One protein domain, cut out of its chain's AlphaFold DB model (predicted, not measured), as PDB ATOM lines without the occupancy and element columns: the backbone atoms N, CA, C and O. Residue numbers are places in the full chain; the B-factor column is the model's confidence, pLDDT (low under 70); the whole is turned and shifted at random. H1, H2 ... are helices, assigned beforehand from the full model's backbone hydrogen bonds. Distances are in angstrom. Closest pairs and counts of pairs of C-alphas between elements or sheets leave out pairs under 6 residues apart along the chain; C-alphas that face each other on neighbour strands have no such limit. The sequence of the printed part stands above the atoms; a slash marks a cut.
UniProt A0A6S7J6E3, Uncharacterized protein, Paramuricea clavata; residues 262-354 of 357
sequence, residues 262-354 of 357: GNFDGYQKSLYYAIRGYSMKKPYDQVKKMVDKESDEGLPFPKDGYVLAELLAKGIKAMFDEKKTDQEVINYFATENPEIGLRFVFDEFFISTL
ATOM      1  N   GLY A 262      -6.505  27.757  -3.923       75.25
ATOM      2  CA  GLY A 262      -7.791  28.237  -4.432       75.25
ATOM      3  C   GLY A 262      -8.416  27.284  -5.452       75.25
ATOM      4  O   GLY A 262      -9.587  26.951  -5.316       75.25
ATOM      5  N   ASN A 263      -7.638  26.769  -6.409       77.88
ATOM      6  CA  ASN A 263      -8.141  25.778  -7.366       77.88
ATOM      7  C   ASN A 263      -8.602  24.496  -6.656       77.88
ATOM      8  O   ASN A 263      -9.661  23.966  -6.973       77.88
ATOM      9  N   PHE A 264      -7.841  24.010  -5.668       78.25
ATOM     10  CA  PHE A 264      -8.256  22.856  -4.866       78.25
ATOM     11  C   PHE A 264      -9.537  23.117  -4.073       78.25
ATOM     12  O   PHE A 264     -10.405  22.246  -4.056       78.25
ATOM     13  N   ASP A 265      -9.678  24.303  -3.476       80.44
ATOM     14  CA  ASP A 265     -10.909  24.707  -2.791       80.44
ATOM     15  C   ASP A 265     -12.102  24.696  -3.782       80.44
ATOM     16  O   ASP A 265     -13.165  24.152  -3.473       80.44
ATOM     17  N   GLY A 266     -11.913  25.202  -5.008       83.62
ATOM     18  CA  GLY A 266     -12.926  25.193  -6.073       83.62
ATOM     19  C   GLY A 266     -13.302  23.785  -6.554       83.62
ATOM     20  O   GLY A 266     -14.484  23.462  -6.727       83.62
ATOM     21  N   TYR A 267     -12.324  22.890  -6.702       85.38
ATOM     22  CA  TYR A 267     -12.599  21.490  -7.030       85.38
ATOM     23  C   TYR A 267     -13.317  20.751  -5.902       85.38
ATOM     24  O   TYR A 267     -14.229  19.970  -6.167       85.38
ATOM     25  N   GLN A 268     -12.935  21.001  -4.648       84.25
ATOM     26  CA  GLN A 268     -13.597  20.419  -3.483       84.25
ATOM     27  C   GLN A 268     -15.063  20.855  -3.420       84.25
ATOM     28  O   GLN A 268     -15.946  20.016  -3.248       84.25
ATOM     29  N   LYS A 269     -15.331  22.148  -3.633       87.81
ATOM     30  CA  LYS A 269     -16.685  22.702  -3.738       87.81
ATOM     31  C   LYS A 269     -17.491  21.998  -4.834       87.81
ATOM     32  O   LYS A 269     -18.594  21.521  -4.576       87.81
ATOM     33  N   SER A 270     -16.915  21.867  -6.028       90.50
ATOM     34  CA  SER A 270     -17.540  21.178  -7.168       90.50
ATOM     35  C   SER A 270     -17.872  19.715  -6.842       90.50
ATOM     36  O   SER A 270     -18.989  19.255  -7.081       90.50
ATOM     37  N   LEU A 271     -16.934  19.003  -6.210       89.00
ATOM     38  CA  LEU A 271     -17.114  17.623  -5.765       89.00
ATOM     39  C   LEU A 271     -18.229  17.503  -4.715       89.00
ATOM     40  O   LEU A 271     -19.059  16.604  -4.812       89.00
ATOM     41  N   TYR A 272     -18.302  18.417  -3.747       90.00
ATOM     42  CA  TYR A 272     -19.371  18.446  -2.744       90.00
ATOM     43  C   TYR A 272     -20.754  18.649  -3.367       90.00
ATOM     44  O   TYR A 272     -21.694  17.934  -3.015       90.00
ATOM     45  N   TYR A 273     -20.894  19.575  -4.320       91.56
ATOM     46  CA  TYR A 273     -22.160  19.764  -5.033       91.56
ATOM     47  C   TYR A 273     -22.537  18.548  -5.875       91.56
ATOM     48  O   TYR A 273     -23.711  18.170  -5.895       91.56
ATOM     49  N   ALA A 274     -21.556  17.897  -6.507       92.00
ATOM     50  CA  ALA A 274     -21.782  16.659  -7.239       92.00
ATOM     51  C   ALA A 274     -22.291  15.545  -6.306       92.00
ATOM     52  O   ALA A 274     -23.341  14.958  -6.567       92.00
ATOM     53  N   ILE A 275     -21.608  15.317  -5.175       91.44
ATOM     54  CA  ILE A 275     -22.002  14.332  -4.153       91.44
ATOM     55  C   ILE A 275     -23.415  14.632  -3.657       91.44
ATOM     56  O   ILE A 275     -24.266  13.749  -3.671       91.44
ATOM     57  N   ARG A 276     -23.703  15.888  -3.293       91.44
ATOM     58  CA  ARG A 276     -25.033  16.306  -2.834       91.44
ATOM     59  C   ARG A 276     -26.111  16.040  -3.881       91.44
ATOM     60  O   ARG A 276     -27.173  15.527  -3.540       91.44
ATOM     61  N   GLY A 277     -25.853  16.368  -5.147       91.94
ATOM     62  CA  GLY A 277     -26.782  16.102  -6.243       91.94
ATOM     63  C   GLY A 277     -27.129  14.615  -6.358       91.94
ATOM     64  O   GLY A 277     -28.309  14.264  -6.444       91.94
ATOM     65  N   TYR A 278     -26.124  13.740  -6.272       93.12
ATOM     66  CA  TYR A 278     -26.326  12.290  -6.279       93.12
ATOM     67  C   TYR A 278     -27.001  11.760  -5.008       93.12
ATOM     68  O   TYR A 278     -27.875  10.901  -5.110       93.12
ATOM     69  N   SER A 279     -26.683  12.297  -3.826       89.50
ATOM     70  CA  SER A 279     -27.389  11.971  -2.577       89.50
ATOM     71  C   SER A 279     -28.880  12.321  -2.656       89.50
ATOM     72  O   SER A 279     -29.713  11.579  -2.144       89.50
ATOM     73  N   MET A 280     -29.237  13.381  -3.390       89.44
ATOM     74  CA  MET A 280     -30.625  13.751  -3.707       89.44
ATOM     75  C   MET A 280     -31.246  12.924  -4.854       89.44
ATOM     76  O   MET A 280     -32.300  13.295  -5.371       89.44
ATOM     77  N   LYS A 281     -30.597  11.837  -5.295       90.38
ATOM     78  CA  LYS A 281     -31.032  10.953  -6.396       90.38
ATOM     79  C   LYS A 281     -31.261  11.686  -7.728       90.38
ATOM     80  O   LYS A 281     -32.089  11.266  -8.538       90.38
ATOM     81  N   LYS A 282     -30.550  12.793  -7.977       91.06
ATOM     82  CA  LYS A 282     -30.660  13.531  -9.243       91.06
ATOM     83  C   LYS A 282     -29.918  12.805 -10.375       91.06
ATOM     84  O   LYS A 282     -28.857  12.232 -10.130       91.06
ATOM     85  N   PRO A 283     -30.429  12.858 -11.620       93.00
ATOM     86  CA  PRO A 283     -29.723  12.318 -12.779       93.00
ATOM     87  C   PRO A 283     -28.507  13.181 -13.148       93.00
ATOM     88  O   PRO A 283     -28.470  14.375 -12.833       93.00
ATOM     89  N   TYR A 284     -27.555  12.591 -13.879       91.75
ATOM     90  CA  TYR A 284     -26.285  13.218 -14.280       91.75
ATOM     91  C   TYR A 284     -26.445  14.652 -14.808       91.75
ATOM     92  O   TYR A 284     -25.782  15.556 -14.311       91.75
ATOM     93  N   ASP A 285     -27.371  14.899 -15.741       93.62
ATOM     94  CA  ASP A 285     -27.549  16.230 -16.342       93.62
ATOM     95  C   ASP A 285     -27.972  17.302 -15.330       93.62
ATOM     96  O   ASP A 285     -27.599  18.470 -15.455       93.62
ATOM     97  N   GLN A 286     -28.750  16.925 -14.311       93.62
ATOM     98  CA  GLN A 286     -29.131  17.846 -13.241       93.62
ATOM     99  C   GLN A 286     -27.974  18.079 -12.272       93.62
ATOM    100  O   GLN A 286     -27.779  19.211 -11.837       93.62
ATOM    101  N   VAL A 287     -27.201  17.036 -11.958       93.19
ATOM    102  CA  VAL A 287     -25.999  17.161 -11.124       93.19
ATOM    103  C   VAL A 287     -24.975  18.063 -11.808       93.19
ATOM    104  O   VAL A 287     -24.484  19.001 -11.190       93.19
ATOM    105  N   LYS A 288     -24.728  17.856 -13.103       92.88
ATOM    106  CA  LYS A 288     -23.843  18.699 -13.905       92.88
ATOM    107  C   LYS A 288     -24.277  20.164 -13.881       92.88
ATOM    108  O   LYS A 288     -23.469  21.023 -13.570       92.88
ATOM    109  N   LYS A 289     -25.565  20.453 -14.100       92.50
ATOM    110  CA  LYS A 289     -26.096  21.827 -13.999       92.50
ATOM    111  C   LYS A 289     -25.911  22.443 -12.609       92.50
ATOM    112  O   LYS A 289     -25.705  23.648 -12.514       92.50
ATOM    113  N   MET A 290     -26.019  21.651 -11.540       91.69
ATOM    114  CA  MET A 290     -25.762  22.132 -10.178       91.69
ATOM    115  C   MET A 290     -24.289  22.475  -9.969       91.69
ATOM    116  O   MET A 290     -23.998  23.517  -9.395       91.69
ATOM    117  N   VAL A 291     -23.385  21.617 -10.443       91.69
ATOM    118  CA  VAL A 291     -21.943  21.866 -10.388       91.69
ATOM    119  C   VAL A 291     -21.608  23.106 -11.213       91.69
ATOM    120  O   VAL A 291     -21.120  24.071 -10.649       91.69
ATOM    121  N   ASP A 292     -21.998  23.164 -12.487       89.19
ATOM    122  CA  ASP A 292     -21.707  24.295 -13.381       89.19
ATOM    123  C   ASP A 292     -22.222  25.646 -12.840       89.19
ATOM    124  O   ASP A 292     -21.610  26.682 -13.083       89.19
ATOM    125  N   LYS A 293     -23.342  25.654 -12.102       88.19
ATOM    126  CA  LYS A 293     -23.905  26.870 -11.494       88.19
ATOM    127  C   LYS A 293     -23.108  27.356 -10.281       88.19
ATOM    128  O   LYS A 293     -23.052  28.555 -10.023       88.19
ATOM    129  N   GLU A 294     -22.593  26.428  -9.484       84.62
ATOM    130  CA  GLU A 294     -22.029  26.727  -8.167       84.62
ATOM    131  C   GLU A 294     -20.494  26.664  -8.153       84.62
ATOM    132  O   GLU A 294     -19.868  27.164  -7.217       84.62
ATOM    133  N   SER A 295     -19.875  26.056  -9.164       80.31
ATOM    134  CA  SER A 295     -18.429  26.018  -9.371       80.31
ATOM    135  C   SER A 295     -17.878  27.391  -9.737       80.31
ATOM    136  O   SER A 295     -18.574  28.249 -10.275       80.31
ATOM    137  N   ASP A 296     -16.604  27.604  -9.422       77.56
ATOM    138  CA  ASP A 296     -15.935  28.863  -9.726       77.56
ATOM    139  C   ASP A 296     -15.667  28.961 -11.243       77.56
ATOM    140  O   ASP A 296     -15.277  27.982 -11.888       77.56
ATOM    141  N   GLU A 297     -15.896  30.143 -11.825       73.38
ATOM    142  CA  GLU A 297     -15.739  30.369 -13.267       73.38
ATOM    143  C   GLU A 297     -14.328  29.995 -13.753       73.38
ATOM    144  O   GLU A 297     -13.319  30.355 -13.146       73.38
ATOM    145  N   GLY A 298     -14.252  29.273 -14.874       71.25
ATOM    146  CA  GLY A 298     -12.980  28.861 -15.479       71.25
ATOM    147  C   GLY A 298     -12.322  27.625 -14.855       71.25
ATOM    148  O   GLY A 298     -11.261  27.223 -15.326       71.25
ATOM    149  N   LEU A 299     -12.942  26.988 -13.853       75.25
ATOM    150  CA  LEU A 299     -12.493  25.713 -13.281       75.25
ATOM    151  C   LEU A 299     -13.474  24.583 -13.640       75.25
ATOM    152  O   LEU A 299     -14.383  24.284 -12.862       75.25
ATOM    153  N   PRO A 300     -13.326  23.939 -14.815       76.81
ATOM    154  CA  PRO A 300     -14.212  22.850 -15.204       76.81
ATOM    155  C   PRO A 300     -14.039  21.649 -14.268       76.81
ATOM    156  O   PRO A 300     -12.923  21.235 -13.953       76.81
ATOM    157  N   PHE A 301     -15.152  21.055 -13.839       84.94
ATOM    158  CA  PHE A 301     -15.110  19.823 -13.060       84.94
ATOM    159  C   PHE A 301     -14.878  18.621 -13.996       84.94
ATOM    160  O   PHE A 301     -15.626  18.459 -14.970       84.94
ATOM    161  N   PRO A 302     -13.863  17.771 -13.743       80.69
ATOM    162  CA  PRO A 302     -13.535  16.665 -14.637       80.69
ATOM    163  C   PRO A 302     -14.694  15.669 -14.734       80.69
ATOM    164  O   PRO A 302     -15.368  15.382 -13.743       80.69
ATOM    165  N   LYS A 303     -14.908  15.092 -15.926       81.06
ATOM    166  CA  LYS A 303     -15.982  14.107 -16.163       81.06
ATOM    167  C   LYS A 303     -15.904  12.924 -15.193       81.06
ATOM    168  O   LYS A 303     -16.912  12.570 -14.587       81.06
ATOM    169  N   ASP A 304     -14.705  12.389 -14.981       77.88
ATOM    170  CA  ASP A 304     -14.465  11.282 -14.045       77.88
ATOM    171  C   ASP A 304     -14.685  11.693 -12.578       77.88
ATOM    172  O   ASP A 304     -14.982  10.856 -11.723       77.88
ATOM    173  N   GLY A 305     -14.645  12.998 -12.288       81.56
ATOM    174  CA  GLY A 305     -15.030  13.560 -10.997       81.56
ATOM    175  C   GLY A 305     -16.496  13.306 -10.646       81.56
ATOM    176  O   GLY A 305     -16.812  13.101  -9.475       81.56
ATOM    177  N   TYR A 306     -17.394  13.249 -11.636       84.69
ATOM    178  CA  TYR A 306     -18.805  12.916 -11.411       84.69
ATOM    179  C   TYR A 306     -18.992  11.443 -11.037       84.69
ATOM    180  O   TYR A 306     -19.773  11.136 -10.139       84.69
ATOM    181  N   VAL A 307     -18.231  10.539 -11.661       84.50
ATOM    182  CA  VAL A 307     -18.236   9.106 -11.315       84.50
ATOM    183  C   VAL A 307     -17.756   8.914  -9.877       84.50
ATOM    184  O   VAL A 307     -18.381   8.205  -9.089       84.50
ATOM    185  N   LEU A 308     -16.677   9.607  -9.506       83.44
ATOM    186  CA  LEU A 308     -16.171   9.608  -8.138       83.44
ATOM    187  C   LEU A 308     -17.204  10.146  -7.139       83.44
ATOM    188  O   LEU A 308     -17.409   9.551  -6.083       83.44
ATOM    189  N   ALA A 309     -17.864  11.256  -7.472       87.56
ATOM    190  CA  ALA A 309     -18.892  11.856  -6.630       87.56
ATOM    191  C   ALA A 309     -20.072  10.906  -6.386       87.56
ATOM    192  O   ALA A 309     -20.568  10.812  -5.265       87.56
ATOM    193  N   GLU A 310     -20.503  10.174  -7.415       86.31
ATOM    194  CA  GLU A 310     -21.576   9.190  -7.298       86.31
ATOM    195  C   GLU A 310     -21.181   8.023  -6.377       86.31
ATOM    196  O   GLU A 310     -21.968   7.616  -5.519       86.31
ATOM    197  N   LEU A 311     -19.951   7.510  -6.511       85.12
ATOM    198  CA  LEU A 311     -19.419   6.460  -5.632       85.12
ATOM    199  C   LEU A 311     -19.367   6.918  -4.171       85.12
ATOM    200  O   LEU A 311     -19.817   6.194  -3.280       85.12
ATOM    201  N   LEU A 312     -18.874   8.136  -3.923       85.94
ATOM    202  CA  LEU A 312     -18.836   8.724  -2.583       85.94
ATOM    203  C   LEU A 312     -20.250   8.902  -2.013       85.94
ATOM    204  O   LEU A 312     -20.490   8.517  -0.870       85.94
ATOM    205  N   ALA A 313     -21.201   9.407  -2.803       88.62
ATOM    206  CA  ALA A 313     -22.590   9.575  -2.374       88.62
ATOM    207  C   ALA A 313     -23.249   8.240  -1.985       88.62
ATOM    208  O   ALA A 313     -23.922   8.166  -0.955       88.62
ATOM    209  N   LYS A 314     -23.022   7.172  -2.764       86.19
ATOM    210  CA  LYS A 314     -23.514   5.819  -2.451       86.19
ATOM    211  C   LYS A 314     -22.907   5.277  -1.156       86.19
ATOM    212  O   LYS A 314     -23.648   4.760  -0.324       86.19
ATOM    213  N   GLY A 315     -21.596   5.436  -0.964       85.62
ATOM    214  CA  GLY A 315     -20.909   4.994   0.253       85.62
ATOM    215  C   GLY A 315     -21.384   5.727   1.511       85.62
ATOM    216  O   GLY A 315     -21.650   5.096   2.530       85.62
ATOM    217  N   ILE A 316     -21.565   7.051   1.433       87.81
ATOM    218  CA  ILE A 316     -22.130   7.846   2.539       87.81
ATOM    219  C   ILE A 316     -23.553   7.379   2.858       87.81
ATOM    220  O   ILE A 316     -23.882   7.169   4.023       87.81
ATOM    221  N   LYS A 317     -24.385   7.177   1.829       88.31
ATOM    222  CA  LYS A 317     -25.761   6.717   2.012       88.31
ATOM    223  C   LYS A 317     -25.822   5.352   2.699       88.31
ATOM    224  O   LYS A 317     -26.595   5.204   3.634       88.31
ATOM    225  N   ALA A 318     -24.997   4.391   2.283       87.62
ATOM    226  CA  ALA A 318     -24.941   3.075   2.919       87.62
ATOM    227  C   ALA A 318     -24.616   3.182   4.421       87.62
ATOM    228  O   ALA A 318     -25.289   2.574   5.246       87.62
ATOM    229  N   MET A 319     -23.659   4.038   4.796       87.69
ATOM    230  CA  MET A 319     -23.341   4.273   6.208       87.69
ATOM    231  C   MET A 319     -24.469   4.969   6.980       87.69
ATOM    232  O   MET A 319     -24.690   4.666   8.152       87.69
ATOM    233  N   PHE A 320     -25.213   5.883   6.354       88.88
ATOM    234  CA  PHE A 320     -26.412   6.449   6.978       88.88
ATOM    235  C   PHE A 320     -27.533   5.419   7.134       88.88
ATOM    236  O   PHE A 320     -28.172   5.390   8.185       88.88
ATOM    237  N   ASP A 321     -27.724   4.536   6.152       88.88
ATOM    238  CA  ASP A 321     -28.667   3.414   6.227       88.88
ATOM    239  C   ASP A 321     -28.274   2.447   7.380       88.88
ATOM    240  O   ASP A 321     -29.138   1.900   8.068       88.88
ATOM    241  N   GLU A 322     -26.975   2.328   7.687       89.44
ATOM    242  CA  GLU A 322     -26.420   1.636   8.868       89.44
ATOM    243  C   GLU A 322     -26.471   2.447  10.180       89.44
ATOM    244  O   GLU A 322     -25.954   2.008  11.212       89.44
ATOM    245  N   LYS A 323     -27.098   3.629  10.177       88.94
ATOM    246  CA  LYS A 323     -27.219   4.541  11.329       88.94
ATOM    247  C   LYS A 323     -25.884   5.065  11.876       88.94
ATOM    248  O   LYS A 323     -25.810   5.431  13.051       88.94
ATOM    249  N   LYS A 324     -24.839   5.145  11.047       86.56
ATOM    250  CA  LYS A 324     -23.565   5.772  11.434       86.56
ATOM    251  C   LYS A 324     -23.742   7.270  11.703       86.56
ATOM    252  O   LYS A 324     -24.543   7.971  11.074       86.56
ATOM    253  N   THR A 325     -22.980   7.778  12.662       86.94
ATOM    254  CA  THR A 325     -22.876   9.211  12.959       86.94
ATOM    255  C   THR A 325     -22.043   9.935  11.902       86.94
ATOM    256  O   THR A 325     -21.251   9.323  11.184       86.94
ATOM    257  N   ASP A 326     -22.180  11.259  11.824       85.06
ATOM    258  CA  ASP A 326     -21.407  12.070  10.873       85.06
ATOM    259  C   ASP A 326     -19.900  11.913  11.115       85.06
ATOM    260  O   ASP A 326     -19.125  11.747  10.175       85.06
ATOM    261  N   GLN A 327     -19.490  11.854  12.385       84.25
ATOM    262  CA  GLN A 327     -18.094  11.652  12.760       84.25
ATOM    263  C   GLN A 327     -17.566  10.269  12.355       84.25
ATOM    264  O   GLN A 327     -16.416  10.157  11.930       84.25
ATOM    265  N   GLU A 328     -18.382   9.218  12.461       83.81
ATOM    266  CA  GLU A 328     -18.005   7.876  11.999       83.81
ATOM    267  C   GLU A 328     -17.836   7.834  10.478       83.81
ATOM    268  O   GLU A 328     -16.848   7.284   9.998       83.81
ATOM    269  N   VAL A 329     -18.727   8.492   9.728       81.69
ATOM    270  CA  VAL A 329     -18.609   8.641   8.269       81.69
ATOM    271  C   VAL A 329     -17.311   9.367   7.896       81.69
ATOM    272  O   VAL A 329     -16.551   8.888   7.052       81.69
ATOM    273  N   ILE A 330     -17.011  10.495   8.548       79.62
ATOM    274  CA  ILE A 330     -15.778  11.266   8.310       79.62
ATOM    275  C   ILE A 330     -14.542  10.414   8.613       79.62
ATOM    276  O   ILE A 330     -13.613  10.357   7.806       79.62
ATOM    277  N   ASN A 331     -14.526   9.734   9.762       78.56
ATOM    278  CA  ASN A 331     -13.397   8.906  10.181       78.56
ATOM    279  C   ASN A 331     -13.167   7.734   9.219       78.56
ATOM    280  O   ASN A 331     -12.014   7.453   8.876       78.56
ATOM    281  N   TYR A 332     -14.243   7.105   8.740       76.75
ATOM    282  CA  TYR A 332     -14.184   6.009   7.777       76.75
ATOM    283  C   TYR A 332     -13.459   6.432   6.493       76.75
ATOM    284  O   TYR A 332     -12.442   5.841   6.122       76.75
ATOM    285  N   PHE A 333     -13.878   7.534   5.867       74.25
ATOM    286  CA  PHE A 333     -13.226   8.032   4.649       74.25
ATOM    287  C   PHE A 333     -11.835   8.641   4.888       74.25
ATOM    288  O   PHE A 333     -10.991   8.628   3.986       74.25
ATOM    289  N   ALA A 334     -11.549   9.127   6.098       68.75
ATOM    290  CA  ALA A 334     -10.239   9.671   6.446       68.75
ATOM    291  C   ALA A 334      -9.188   8.584   6.749       68.75
ATOM    292  O   ALA A 334      -7.988   8.814   6.538       68.75
ATOM    293  N   THR A 335      -9.595   7.417   7.267       63.06
ATOM    294  CA  THR A 335      -8.661   6.449   7.879       63.06
ATOM    295  C   THR A 335      -8.845   4.979   7.494       63.06
ATOM    296  O   THR A 335      -7.858   4.240   7.604       63.06
ATOM    297  N   GLU A 336     -10.028   4.571   7.022       52.38
ATOM    298  CA  GLU A 336     -10.492   3.172   6.976       52.38
ATOM    299  C   GLU A 336     -11.285   2.801   5.712       52.38
ATOM    300  O   GLU A 336     -12.096   1.886   5.764       52.38
ATOM    301  N   ASN A 337     -11.051   3.429   4.557       53.47
ATOM    302  CA  ASN A 337     -11.688   2.970   3.318       53.47
ATOM    303  C   ASN A 337     -10.737   2.148   2.412       53.47
ATOM    304  O   ASN A 337     -10.143   2.697   1.476       53.47
ATOM    305  N   PRO A 338     -10.549   0.838   2.684       46.03
ATOM    306  CA  PRO A 338      -9.783  -0.064   1.835       46.03
ATOM    307  C   PRO A 338     -10.563  -0.546   0.600       46.03
ATOM    308  O   PRO A 338      -9.919  -0.946  -0.363       46.03
ATOM    309  N   GLU A 339     -11.902  -0.492   0.589       41.47
ATOM    310  CA  GLU A 339     -12.721  -1.047  -0.507       41.47
ATOM    311  C   GLU A 339     -12.679  -0.208  -1.789       41.47
ATOM    312  O   GLU A 339     -12.703  -0.763  -2.884       41.47
ATOM    313  N   ILE A 340     -12.558   1.118  -1.675       45.88
ATOM    314  CA  ILE A 340     -12.387   2.014  -2.836       45.88
ATOM    315  C   ILE A 340     -10.974   2.604  -2.935       45.88
ATOM    316  O   ILE A 340     -10.675   3.338  -3.874       45.88
ATOM    317  N   GLY A 341     -10.080   2.295  -1.987       51.16
ATOM    318  CA  GLY A 341      -8.708   2.822  -1.972       51.16
ATOM    319  C   GLY A 341      -8.634   4.349  -1.839       51.16
ATOM    320  O   GLY A 341      -7.625   4.961  -2.199       51.16
ATOM    321  N   LEU A 342      -9.701   4.983  -1.341       55.91
ATOM    322  CA  LEU A 342      -9.836   6.436  -1.277       55.91
ATOM    323  C   LEU A 342      -9.593   6.951   0.135       55.91
ATOM    324  O   LEU A 342     -10.156   6.459   1.105       55.91
ATOM    325  N   ARG A 343      -8.791   8.013   0.237       63.53
ATOM    326  CA  ARG A 343      -8.698   8.835   1.446       63.53
ATOM    327  C   ARG A 343      -9.281  10.200   1.154       63.53
ATOM    328  O   ARG A 343      -8.723  10.919   0.331       63.53
ATOM    329  N   PHE A 344     -10.361  10.542   1.838       70.06
ATOM    330  CA  PHE A 344     -11.043  11.819   1.689       70.06
ATOM    331  C   PHE A 344     -11.421  12.359   3.061       70.06
ATOM    332  O   PHE A 344     -11.914  11.619   3.909       70.06
ATOM    333  N   VAL A 345     -11.158  13.642   3.294       70.88
ATOM    334  CA  VAL A 345     -11.517  14.295   4.552       70.88
ATOM    335  C   VAL A 345     -12.700  15.198   4.266       70.88
ATOM    336  O   VAL A 345     -12.533  16.275   3.697       70.88
ATOM    337  N   PHE A 346     -13.883  14.736   4.651       74.94
ATOM    338  CA  PHE A 346     -15.093  15.536   4.562       74.94
ATOM    339  C   PHE A 346     -15.143  16.599   5.659       74.94
ATOM    340  O   PHE A 346     -14.693  16.376   6.784       74.94
ATOM    341  N   ASP A 347     -15.768  17.728   5.340       74.81
ATOM    342  CA  ASP A 347     -16.212  18.680   6.349       74.81
ATOM    343  C   ASP A 347     -17.440  18.136   7.080       74.81
ATOM    344  O   ASP A 347     -18.387  17.648   6.460       74.81
ATOM    345  N   GLU A 348     -17.443  18.272   8.403       74.69
ATOM    346  CA  GLU A 348     -18.522  17.783   9.265       74.69
ATOM    347  C   GLU A 348     -19.875  18.376   8.875       74.69
ATOM    348  O   GLU A 348     -20.820  17.644   8.599       74.69
ATOM    349  N   PHE A 349     -19.920  19.700   8.707       79.62
ATOM    350  CA  PHE A 349     -21.117  20.400   8.253       79.62
ATOM    351  C   PHE A 349     -21.629  19.874   6.905       79.62
ATOM    352  O   PHE A 349     -22.836  19.759   6.706       79.62
ATOM    353  N   PHE A 350     -20.730  19.528   5.979       83.62
ATOM    354  CA  PHE A 350     -21.134  18.982   4.689       83.62
ATOM    355  C   PHE A 350     -21.804  17.612   4.851       83.62
ATOM    356  O   PHE A 350     -22.898  17.428   4.323       83.62
ATOM    357  N   ILE A 351     -21.214  16.687   5.617       84.31
ATOM    358  CA  ILE A 351     -21.815  15.366   5.873       84.31
ATOM    359  C   ILE A 351     -23.191  15.500   6.523       84.31
ATOM    360  O   ILE A 351     -24.139  14.871   6.053       84.31
ATOM    361  N   SER A 352     -23.339  16.373   7.522       83.38
ATOM    362  CA  SER A 352     -24.639  16.617   8.158       83.38
ATOM    363  C   SER A 352     -25.697  17.073   7.152       83.38
ATOM    364  O   SER A 352     -26.851  16.658   7.234       83.38
ATOM    365  N   THR A 353     -25.311  17.873   6.150       84.19
ATOM    366  CA  THR A 353     -26.231  18.331   5.096       84.19
ATOM    367  C   THR A 353     -26.628  17.245   4.100       84.19
ATOM    368  O   THR A 353     -27.423  17.537   3.215       84.19
ATOM    369  N   LEU A 354     -26.081  16.029   4.179       85.75
ATOM    370  CA  LEU A 354     -26.438  14.910   3.301       85.75
ATOM    371  C   LEU A 354     -27.475  13.965   3.914       85.75
ATOM    372  O   LEU A 354     -27.982  13.101   3.196       85.75
TER     373      LEU A 354
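Overview. This is residues 262 to 354 of the 357 residues of an uncharacterized protein of Paramuricea clavata (UniProt A0A6S7J6E3). A helical hairpin, H1 and H2, makes one end of the domain, and the long helix H3 crosses H1 and runs to the other end, where two shorter helices, H4 and H5, pack on each other. A long loop, residues 336 to 347, joins H4 to H5. The printed part has 93 residues with five named helices, H1 to H5 in chain order, and no named strand; its class is all helix. It is compact, with a radius of gyration of the C-alphas of 12.9 A and spans of 36 by 27 by 24 A.

Along the chain. Find C-alpha 262 at (-7.791, 28.237, -4.432); from there H1, residues 262 to 279, runs 25.5 A. Next come H2, residues 284 to 294, 15.4 A long, and H3, residues 303 to 321, 27.9 A long, which begins at C-alpha 303 at (-15.982, 14.107, -16.163). H4 is residues 326 to 335, and H5, residues 348 to 352, ends at C-alpha 352 at (-24.639, 16.617, 8.158).

Arrangement. Look first at Gly 277 and Val 287, the closest C-alphas of H1 and H2, 5.1 A apart: this hairpin runs opposite ways at a steep tilt of 38 degrees, and H1 touches H2 with residues 270 to 278 alone. With residues 271 to 279 alone, H1 touches H3 at a steep tilt of 55 degrees, the same way; their closest C-alphas, of Ile 275 and Ala 309, are 4.7 A apart. H2 and H3 are near each other, with 9 pairs of C-alphas within 10 A. H3 and H4 are close but not clearly touching, their closest C-alphas, of Met 319 and Val 329, 6.8 A apart. H4 touches H5, the closest C-alphas being those of Asp 326 and Ile 351, 6.0 A apart. Every O i to N i+4 pair is within hydrogen-bond range in H1, H2, H4 and H5, and 14 of 15 are in H3.

Size, cuts and confidence. The two C-alphas farthest apart, of Gly 298 and Glu 322, are 38.9 A apart. The printed part has no cut, and the link from H4 to H5 is long. Look for low confidence at residues 334 to 343, which have pLDDT under 70.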